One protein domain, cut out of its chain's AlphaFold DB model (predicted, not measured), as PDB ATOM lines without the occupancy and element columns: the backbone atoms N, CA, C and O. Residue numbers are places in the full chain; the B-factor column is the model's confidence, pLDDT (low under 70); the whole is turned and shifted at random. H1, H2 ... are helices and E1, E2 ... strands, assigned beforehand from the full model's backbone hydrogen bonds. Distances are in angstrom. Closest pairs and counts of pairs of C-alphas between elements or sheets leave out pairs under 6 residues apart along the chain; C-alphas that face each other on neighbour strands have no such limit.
ATOM      1  N   ARG A  56     162.490 292.276 231.661       93.31
ATOM      2  CA  ARG A  56     162.925 292.738 232.992       93.31
ATOM      3  C   ARG A  56     163.167 291.580 233.953       93.31
ATOM      4  O   ARG A  56     163.983 291.681 234.862       93.31
ATOM      5  N   THR A  57     162.463 290.480 233.724       94.81
ATOM      6  CA  THR A  57     162.571 289.235 234.476       94.81
ATOM      7  C   THR A  57     162.799 288.084 233.515       94.81
ATOM      8  O   THR A  57     162.219 288.071 232.429       94.81
ATOM      9  N   LEU A  58     163.595 287.105 233.927       95.38
ATOM     10  CA  LEU A  58     163.910 285.934 233.122       95.38
ATOM     11  C   LEU A  58     163.903 284.684 234.001       95.38
ATOM     12  O   LEU A  58     164.532 284.675 235.059       95.38
ATOM     13  N   LEU A  59     163.221 283.625 233.565       95.75
ATOM     14  CA  LEU A  59     163.353 282.303 234.176       95.75
ATOM     15  C   LEU A  59     164.456 281.517 233.467       95.75
ATOM     16  O   LEU A  59     164.700 281.701 232.275       95.75
ATOM     17  N   ALA A  60     165.104 280.587 234.170       94.44
ATOM     18  CA  ALA A  60     166.153 279.766 233.561       94.44
ATOM     19  C   ALA A  60     165.677 278.973 232.327       94.44
ATOM     20  O   ALA A  60     166.471 278.755 231.414       94.44
ATOM     21  N   CYS A  61     164.401 278.573 232.273       94.44
ATOM     22  CA  CYS A  61     163.820 277.884 231.116       94.44
ATOM     23  C   CYS A  61     163.622 278.784 229.888       94.44
ATOM     24  O   CYS A  61     163.492 278.259 228.786       94.44
ATOM     25  N   ASP A  62     163.628 280.107 230.072       94.62
ATOM     26  CA  ASP A  62     163.419 281.089 229.004       94.62
ATOM     27  C   ASP A  62     164.748 281.562 228.390       94.62
ATOM     28  O   ASP A  62     164.759 282.271 227.382       94.62
ATOM     29  N   ILE A  63     165.887 281.175 228.979       95.81
ATOM     30  CA  ILE A  63     167.212 281.493 228.440       95.81
ATOM     31  C   ILE A  63     167.387 280.754 227.103       95.81
ATOM     32  O   ILE A  63     167.313 279.521 227.079       95.81
ATOM     33  N   PRO A  64     167.680 281.463 225.993       96.00
ATOM     34  CA  PRO A  64     167.930 280.816 224.711       96.00
ATOM     35  C   PRO A  64     169.057 279.781 224.825       96.00
ATOM     36  O   PRO A  64     170.071 280.076 225.458       96.00
ATOM     37  N   PRO A  65     168.962 278.605 224.175       96.69
ATOM     38  CA  PRO A  65     169.978 277.552 224.284       96.69
ATOM     39  C   PRO A  65     171.359 277.968 223.750       96.69
ATOM     40  O   PRO A  65     172.366 277.333 224.053       96.69
ATOM     41  N   GLN A  66     171.419 279.041 222.958       96.81
ATOM     42  CA  GLN A  66     172.649 279.657 222.468       96.81
ATOM     43  C   GLN A  66     173.365 280.487 223.542       96.81
ATOM     44  O   GLN A  66     174.538 280.830 223.378       96.81
ATOM     45  N   LEU A  67     172.678 280.818 224.635       96.38
ATOM     46  CA  LEU A  67     173.198 281.576 225.760       96.38
ATOM     47  C   LEU A  67     173.293 280.698 227.010       96.38
ATOM     48  O   LEU A  67     172.584 279.714 227.191       96.38
ATOM     49  N   LYS A  68     174.201 281.076 227.902       96.25
ATOM     50  CA  LYS A  68     174.337 280.488 229.231       96.25
ATOM     51  C   LYS A  68     174.539 281.576 230.264       96.25
ATOM     52  O   LYS A  68     175.257 282.550 230.026       96.25
ATOM     53  N   MET A  69     173.945 281.363 231.428       95.50
ATOM     54  CA  MET A  69     174.153 282.213 232.587       95.50
ATOM     55  C   MET A  69     175.505 281.888 233.233       95.50
ATOM     56  O   MET A  69     175.818 280.727 233.493       95.50
ATOM     57  N   VAL A  70     176.329 282.908 233.475       93.81
ATOM     58  CA  VAL A  70     177.658 282.755 234.082       93.81
ATOM     59  C   VAL A  70     177.767 283.651 235.310       93.81
ATOM     60  O   VAL A  70     177.615 284.864 235.202       93.81
ATOM     61  N   LYS A  71     178.080 283.056 236.463       91.44
ATOM     62  CA  LYS A  71     178.363 283.769 237.719       91.44
ATOM     63  C   LYS A  71     179.851 284.072 237.863       91.44
ATOM     64  O   LYS A  71     180.691 283.346 237.324       91.44
ATOM     65  N   ASN A  72     180.193 285.107 238.627       84.06
ATOM     66  CA  ASN A  72     181.580 285.325 239.032       84.06
ATOM     67  C   ASN A  72     181.890 284.455 240.259       84.06
ATOM     68  O   ASN A  72     181.458 284.748 241.370       84.06
ATOM     69  N   SER A  73     182.676 283.394 240.068       80.50
ATOM     70  CA  SER A  73     183.031 282.449 241.136       80.50
ATOM     71  C   SER A  73     183.841 283.060 242.283       80.50
ATOM     72  O   SER A  73     183.966 282.429 243.329       80.50
ATOM     73  N   LYS A  74     184.401 284.265 242.110       81.19
ATOM     74  CA  LYS A  74     185.188 284.958 243.139       81.19
ATOM     75  C   LYS A  74     184.339 285.773 244.115       81.19
ATOM     76  O   LYS A  74     184.876 286.216 245.125       81.19
ATOM     77  N   ARG A  75     183.063 286.024 243.810       80.56
ATOM     78  CA  ARG A  75     182.189 286.881 244.620       80.56
ATOM     79  C   ARG A  75     180.919 286.114 244.993       80.56
ATOM     80  O   ARG A  75     180.179 285.662 244.118       80.56
ATOM     81  N   GLU A  76     180.705 285.947 246.295       67.88
ATOM     82  CA  GLU A  76     179.470 285.392 246.857       67.88
ATOM     83  C   GLU A  76     178.297 286.329 246.525       67.88
ATOM     84  O   GLU A  76     178.479 287.544 246.506       67.88
ATOM     85  N   ASN A  77     177.129 285.774 246.184       73.12
ATOM     86  CA  ASN A  77     175.968 286.526 245.675       73.12
ATOM     87  C   ASN A  77     176.286 287.419 244.463       73.12
ATOM     88  O   ASN A  77     175.756 288.516 244.315       73.12
ATOM     89  N   SER A  78     177.185 286.961 243.586       81.44
ATOM     90  CA  SER A  78     177.499 287.708 242.376       81.44
ATOM     91  C   SER A  78     176.311 287.790 241.424       81.44
ATOM     92  O   SER A  78     175.620 286.803 241.170       81.44
ATOM     93  N   LEU A  79     176.177 288.965 240.810       93.75
ATOM     94  CA  LEU A  79     175.471 289.136 239.551       93.75
ATOM     95  C   LEU A  79     175.891 288.063 238.532       93.75
ATOM     96  O   LEU A  79     177.007 287.529 238.545       93.75
ATOM     97  N   CYS A  80     174.981 287.787 237.615       94.88
ATOM     98  CA  CYS A  80     175.116 286.830 236.540       94.88
ATOM     99  C   CYS A  80     175.235 287.547 235.188       94.88
ATOM    100  O   CYS A  80     174.740 288.655 235.018       94.88
ATOM    101  N   LEU A  81     175.889 286.920 234.213       95.19
ATOM    102  CA  LEU A  81     176.074 287.450 232.860       95.19
ATOM    103  C   LEU A  81     175.650 286.412 231.839       95.19
ATOM    104  O   LEU A  81     176.137 285.278 231.876       95.19
ATOM    105  N   LEU A  82     174.818 286.821 230.888       95.50
ATOM    106  CA  LEU A  82     174.484 285.981 229.744       95.50
ATOM    107  C   LEU A  82     175.623 286.001 228.724       95.50
ATOM    108  O   LEU A  82     175.958 287.039 228.149       95.50
ATOM    109  N   LYS A  83     176.232 284.837 228.491       94.94
ATOM    110  CA  LYS A  83     177.299 284.642 227.500       94.94
ATOM    111  C   LYS A  83     176.867 283.666 226.415       94.94
ATOM    112  O   LYS A  83     176.112 282.748 226.722       94.94
ATOM    113  N   PRO A  84     177.412 283.777 225.194       94.56
ATOM    114  CA  PRO A  84     177.250 282.724 224.204       94.56
ATOM    115  C   PRO A  84     177.825 281.399 224.723       94.56
ATOM    116  O   PRO A  84     178.878 281.365 225.379       94.56
ATOM    117  N   VAL A  85     177.119 280.307 224.441       94.88
ATOM    118  CA  VAL A  85     177.623 278.941 224.630       94.88
ATOM    119  C   VAL A  85     178.771 278.694 223.659       94.88
ATOM    120  O   VAL A  85     179.838 278.252 224.092       94.88
ATOM    121  N   ASP A  86     178.552 279.069 222.400       92.75
ATOM    122  CA  ASP A  86     179.495 279.034 221.292       92.75
ATOM    123  C   ASP A  86     179.503 280.405 220.599       92.75
ATOM    124  O   ASP A  86     178.448 280.935 220.252       92.75
ATOM    125  N   LYS A  87     180.689 281.006 220.461       86.38
ATOM    126  CA  LYS A  87     180.861 282.338 219.863       86.38
ATOM    127  C   LYS A  87     180.806 282.316 218.338       86.38
ATOM    128  O   LYS A  87     180.603 283.372 217.753       86.38
ATOM    129  N   ASP A  88     180.976 281.149 217.731       85.75
ATOM    130  CA  ASP A  88     181.026 281.003 216.277       85.75
ATOM    131  C   ASP A  88     179.674 280.533 215.710       85.75
ATOM    132  O   ASP A  88     179.507 280.385 214.501       85.75
ATOM    133  N   CYS A  89     178.681 280.316 216.581       88.00
ATOM    134  CA  CYS A  89     177.335 279.910 216.204       88.00
ATOM    135  C   CYS A  89     176.574 281.088 215.563       88.00
ATOM    136  O   CYS A  89     176.274 282.042 216.275       88.00
ATOM    137  N   PRO A  90     176.175 281.030 214.274       87.25
ATOM    138  CA  PRO A  90     175.516 282.156 213.593       87.25
ATOM    139  C   PRO A  90     174.210 282.614 214.255       87.25
ATOM    140  O   PRO A  90     173.860 283.787 214.212       87.25
ATOM    141  N   GLU A  91     173.516 281.696 214.931       89.81
ATOM    142  CA  GLU A  91     172.271 281.970 215.654       89.81
ATOM    143  C   GLU A  91     172.434 283.038 216.744       89.81
ATOM    144  O   GLU A  91     171.463 283.704 217.087       89.81
ATOM    145  N   ILE A  92     173.646 283.250 217.276       89.19
ATOM    146  CA  ILE A  92     173.884 284.288 218.289       89.19
ATOM    147  C   ILE A  92     173.742 285.711 217.744       89.19
ATOM    148  O   ILE A  92     173.700 286.649 218.539       89.19
ATOM    149  N   GLU A  93     173.715 285.875 216.419       87.06
ATOM    150  CA  GLU A  93     173.543 287.167 215.757       87.06
ATOM    151  C   GLU A  93     172.073 287.500 215.467       87.06
ATOM    152  O   GLU A  93     171.782 288.617 215.037       87.06
ATOM    153  N   LYS A  94     171.134 286.593 215.784       87.31
ATOM    154  CA  LYS A  94     169.700 286.917 215.807       87.31
ATOM    155  C   LYS A  94     169.432 288.053 216.789       87.31
ATOM    156  O   LYS A  94     169.973 288.059 217.901       87.31
ATOM    157  N   HIS A  95     168.581 288.995 216.388       84.94
ATOM    158  CA  HIS A  95     168.376 290.260 217.096       84.94
ATOM    159  C   HIS A  95     168.036 290.060 218.590       84.94
ATOM    160  O   HIS A  95     168.759 290.555 219.461       84.94
ATOM    161  N   TYR A  96     167.041 289.223 218.914       87.12
ATOM    162  CA  TYR A  96     166.661 288.953 220.310       87.12
ATOM    163  C   TYR A  96     167.787 288.309 221.152       87.12
ATOM    164  O   TYR A  96     167.922 288.604 222.341       87.12
ATOM    165  N   ILE A  97     168.640 287.457 220.560       90.94
ATOM    166  CA  ILE A  97     169.785 286.852 221.267       90.94
ATOM    167  C   ILE A  97     170.860 287.907 221.525       90.94
ATOM    168  O   ILE A  97     171.414 287.961 222.625       90.94
ATOM    169  N   ARG A  98     171.142 288.770 220.542       89.38
ATOM    170  CA  ARG A  98     172.111 289.867 220.681       89.38
ATOM    171  C   ARG A  98     171.730 290.849 221.775       89.38
ATOM    172  O   ARG A  98     172.622 291.297 222.490       89.38
ATOM    173  N   MET A  99     170.439 291.148 221.920       87.25
ATOM    174  CA  MET A  99     169.951 291.994 223.004       87.25
ATOM    175  C   MET A  99     170.242 291.384 224.375       87.25
ATOM    176  O   MET A  99     170.720 292.073 225.273       87.25
ATOM    177  N   LEU A 100     170.012 290.079 224.537       92.06
ATOM    178  CA  LEU A 100     170.286 289.376 225.790       92.06
ATOM    179  C   LEU A 100     171.788 289.154 226.030       92.06
ATOM    180  O   LEU A 100     172.234 289.080 227.176       92.06
ATOM    181  N   ARG A 101     172.607 289.054 224.982       92.75
ATOM    182  CA  ARG A 101     174.047 288.790 225.085       92.75
ATOM    183  C   ARG A 101     174.780 289.908 225.833       92.75
ATOM    184  O   ARG A 101     174.789 291.059 225.423       92.75
ATOM    185  N   GLY A 102     175.479 289.547 226.908       93.56
ATOM    186  CA  GLY A 102     176.269 290.483 227.712       93.56
ATOM    187  C   GLY A 102     175.459 291.274 228.747       93.56
ATOM    188  O   GLY A 102     176.043 292.057 229.503       93.56
ATOM    189  N   SER A 103     174.141 291.064 228.822       95.31
ATOM    190  CA  SER A 103     173.299 291.618 229.888       95.31
ATOM    191  C   SER A 103     173.626 290.996 231.251       95.31
ATOM    192  O   SER A 103     174.042 289.834 231.347       95.31
ATOM    193  N   ILE A 104     173.484 291.808 232.295       96.12
ATOM    194  CA  ILE A 104     173.812 291.490 233.682       96.12
ATOM    195  C   ILE A 104     172.522 291.356 234.479       96.12
ATOM    196  O   ILE A 104     171.642 292.208 234.380       96.12
ATOM    197  N   TRP A 105     172.451 290.305 235.287       96.19
ATOM    198  CA  TRP A 105     171.251 289.886 235.995       96.19
ATOM    199  C   TRP A 105     171.534 289.623 237.468       96.19
ATOM    200  O   TRP A 105     172.592 289.104 237.816       96.19
ATOM    201  N   GLU A 106     170.571 289.903 238.327       95.06
ATOM    202  CA  GLU A 106     170.570 289.497 239.727       95.06
ATOM    203  C   GLU A 106     169.652 288.285 239.899       95.06
ATOM    204  O   GLU A 106     168.515 288.294 239.435       95.06
ATOM    205  N   GLU A 107     170.127 287.223 240.549       94.31
ATOM    206  CA  GLU A 107     169.268 286.085 240.888       94.31
ATOM    207  C   GLU A 107     168.475 286.411 242.161       94.31
ATOM    208  O   GLU A 107     169.068 286.652 243.212       94.31
ATOM    209  N   LYS A 108     167.140 286.425 242.071       92.88
ATOM    210  CA  LYS A 108     166.246 286.743 243.203       92.88
ATOM    211  C   LYS A 108     165.792 285.500 243.939       92.88
ATOM    212  O   LYS A 108     165.879 285.404 245.161       92.88
ATOM    213  N   GLU A 109     165.308 284.543 243.166       89.69
ATOM    214  CA  GLU A 109     164.916 283.219 243.618       89.69
ATOM    215  C   GLU A 109     165.662 282.198 242.769       89.69
ATOM    216  O   GLU A 109     166.235 282.538 241.732       89.69
ATOM    217  N   LYS A 110     165.658 280.935 243.195       88.69
ATOM    218  CA  LYS A 110     166.314 279.874 242.436       88.69
ATOM    219  C   LYS A 110     165.800 279.887 240.995       88.69
ATOM    220  O   LYS A 110     164.614 279.663 240.776       88.69
ATOM    221  N   GLU A 111     166.712 280.101 240.045       89.00
ATOM    222  CA  GLU A 111     166.412 280.113 238.604       89.00
ATOM    223  C   GLU A 111     165.486 281.257 238.133       89.00
ATOM    224  O   GLU A 111     164.953 281.191 237.024       89.00
ATOM    225  N   SER A 112     165.349 282.322 238.931       94.50
ATOM    226  CA  SER A 112     164.636 283.556 238.581       94.50
ATOM    227  C   SER A 112     165.572 284.760 238.660       94.50
ATOM    228  O   SER A 112     166.234 284.990 239.677       94.50
ATOM    229  N   TYR A 113     165.619 285.533 237.579       95.88
ATOM    230  CA  TYR A 113     166.593 286.596 237.376       95.88
ATOM    231  C   TYR A 113     165.907 287.938 237.106       95.88
ATOM    232  O   TYR A 113     164.975 288.003 236.306       95.88
ATOM    233  N   GLU A 114     166.400 289.010 237.722       95.94
ATOM    234  CA  GLU A 114     166.026 290.400 237.431       95.94
ATOM    235  C   GLU A 114     167.155 291.091 236.658       95.94
ATOM    236  O   GLU A 114     168.335 290.926 236.974       95.94
ATOM    237  N   LEU A 115     166.805 291.837 235.613       95.88
ATOM    238  CA  LEU A 115     167.769 292.555 234.786       95.88
ATOM    239  C   LEU A 115     168.349 293.749 235.560       95.88
ATOM    240  O   LEU A 115     167.606 294.593 236.048       95.88
ATOM    241  N   VAL A 116     169.678 293.845 235.623       95.44
ATOM    242  CA  VAL A 116     170.403 294.928 236.319       95.44
ATOM    243  C   VAL A 116     171.027 295.908 235.335       95.44
ATOM    244  O   VAL A 116     171.024 297.115 235.556       95.44
ATOM    245  N   ASN A 117     171.592 295.403 234.239       95.00
ATOM    246  CA  ASN A 117     172.239 296.240 233.233       95.00
ATOM    247  C   ASN A 117     172.235 295.549 231.865       95.00
ATOM    248  O   ASN A 117     172.438 294.339 231.761       95.00
ATOM    249  N   VAL A 118     172.054 296.318 230.794       92.50
ATOM    250  CA  VAL A 118     172.046 295.796 229.418       92.50
ATOM    251  C   VAL A 118     173.403 295.969 228.739       92.50
ATOM    252  O   VAL A 118     174.198 296.833 229.099       92.50
TER     253      VAL A 118
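What this domain is: This is residues 56 to 118 of the 451 residues of an uncharacterized protein of viral metagenome (UniProt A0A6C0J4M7). Five antiparallel strands form one strongly twisted sheet that is curled like part of a barrel but left open, and its two edge strands, E1 and E2, are apart. Two short helices follow each other at one end of this curl: H2 grazes the sheet with its residues 97 to 100 and H1 lies farther out, while the turn between E2 and E3, with Glu 76, reaches the opposite end of the longest axis. The printed part has 63 residues with two named helices and five named strands, in the order E1, E2, E3, H1, H2, E4, E5 along the chain, and the sheet's order is E1, E5, E4, E3, E2. The class is mixed, helices and strands. The whole is compact, with a radius of gyration of the C-alphas of 11.4 A and spans of 33 by 24 by 19 A.

Where its parts are: The printed part begins at Arg 56, and E1 follows as residues 57 to 59, 7.0 A long, with C-alpha 57 at (162.571, 289.235, 234.476). E2 is residues 67 to 71 and E3 is residues 80 to 84, each 13.2 A from first to last C-alpha. H1 is residues 90 to 93, 5.8 A long, with C-alpha 90 at (175.516, 282.156, 213.593). H2 is residues 95 to 100, 8.9 A long. E4, residues 104 to 109, and E5, residues 112 to 117, each measure 15.7 A. E5 ends with C-alpha 117 at (172.239, 296.240, 233.233).

How they stand to each other: E1 is an edge strand, and its one neighbour is E5, antiparallel at 140 degrees between their directions. N 58 and O 113 are 2.9 A apart, within hydrogen-bond range. E5 and E4 form a hairpin, antiparallel at 151 degrees, with N 114 and O 106 at 2.8 A and N 108 and O 112 at 2.9 A. E4 and E3 are antiparallel at 123 degrees; C-alphas 104 and 81 face each other at 4.7 A, and N 80 and O 105 are 2.7 A apart. E3 and E2 form the other hairpin, antiparallel at 145 degrees, with N 68 and O 83 at 2.8 A and N 81 and O 70 at 2.9 A. E2 is the other edge strand. From edge to edge the strands' lines turn by 101 degrees and the way across the sheet turns by 129 degrees. H2 is on the sheet but only grazes it; its closest C-alphas to E3 are those of Leu 100 and Leu 82, 6.7 A apart. H1 is not on the sheet, but only just, with 4 pairs of C-alphas within 10 A. H1 and H2 are close but not clearly touching, the closest C-alphas being those of Ile 92 and Arg 98, 6.3 A apart. H1 is apart from E1, E4 and E5. In H2 every O i to N i+4 pair is within hydrogen-bond range, while H1 is too short for such a pair.

The domain as a whole: The two C-alphas farthest apart are those of Glu 76 and Pro 90, at 33.7 A, and the first and last printed C-alphas, of Arg 56 and Val 118, are 10.3 A apart. The printed part has no cut, and no link is long. The links E1 to E2, with 7 residues, and E2 to E3, with 8, are short; the other four are tight. The mean pLDDT of the printed part is 91.2, and one residue, Glu 76, is under 70.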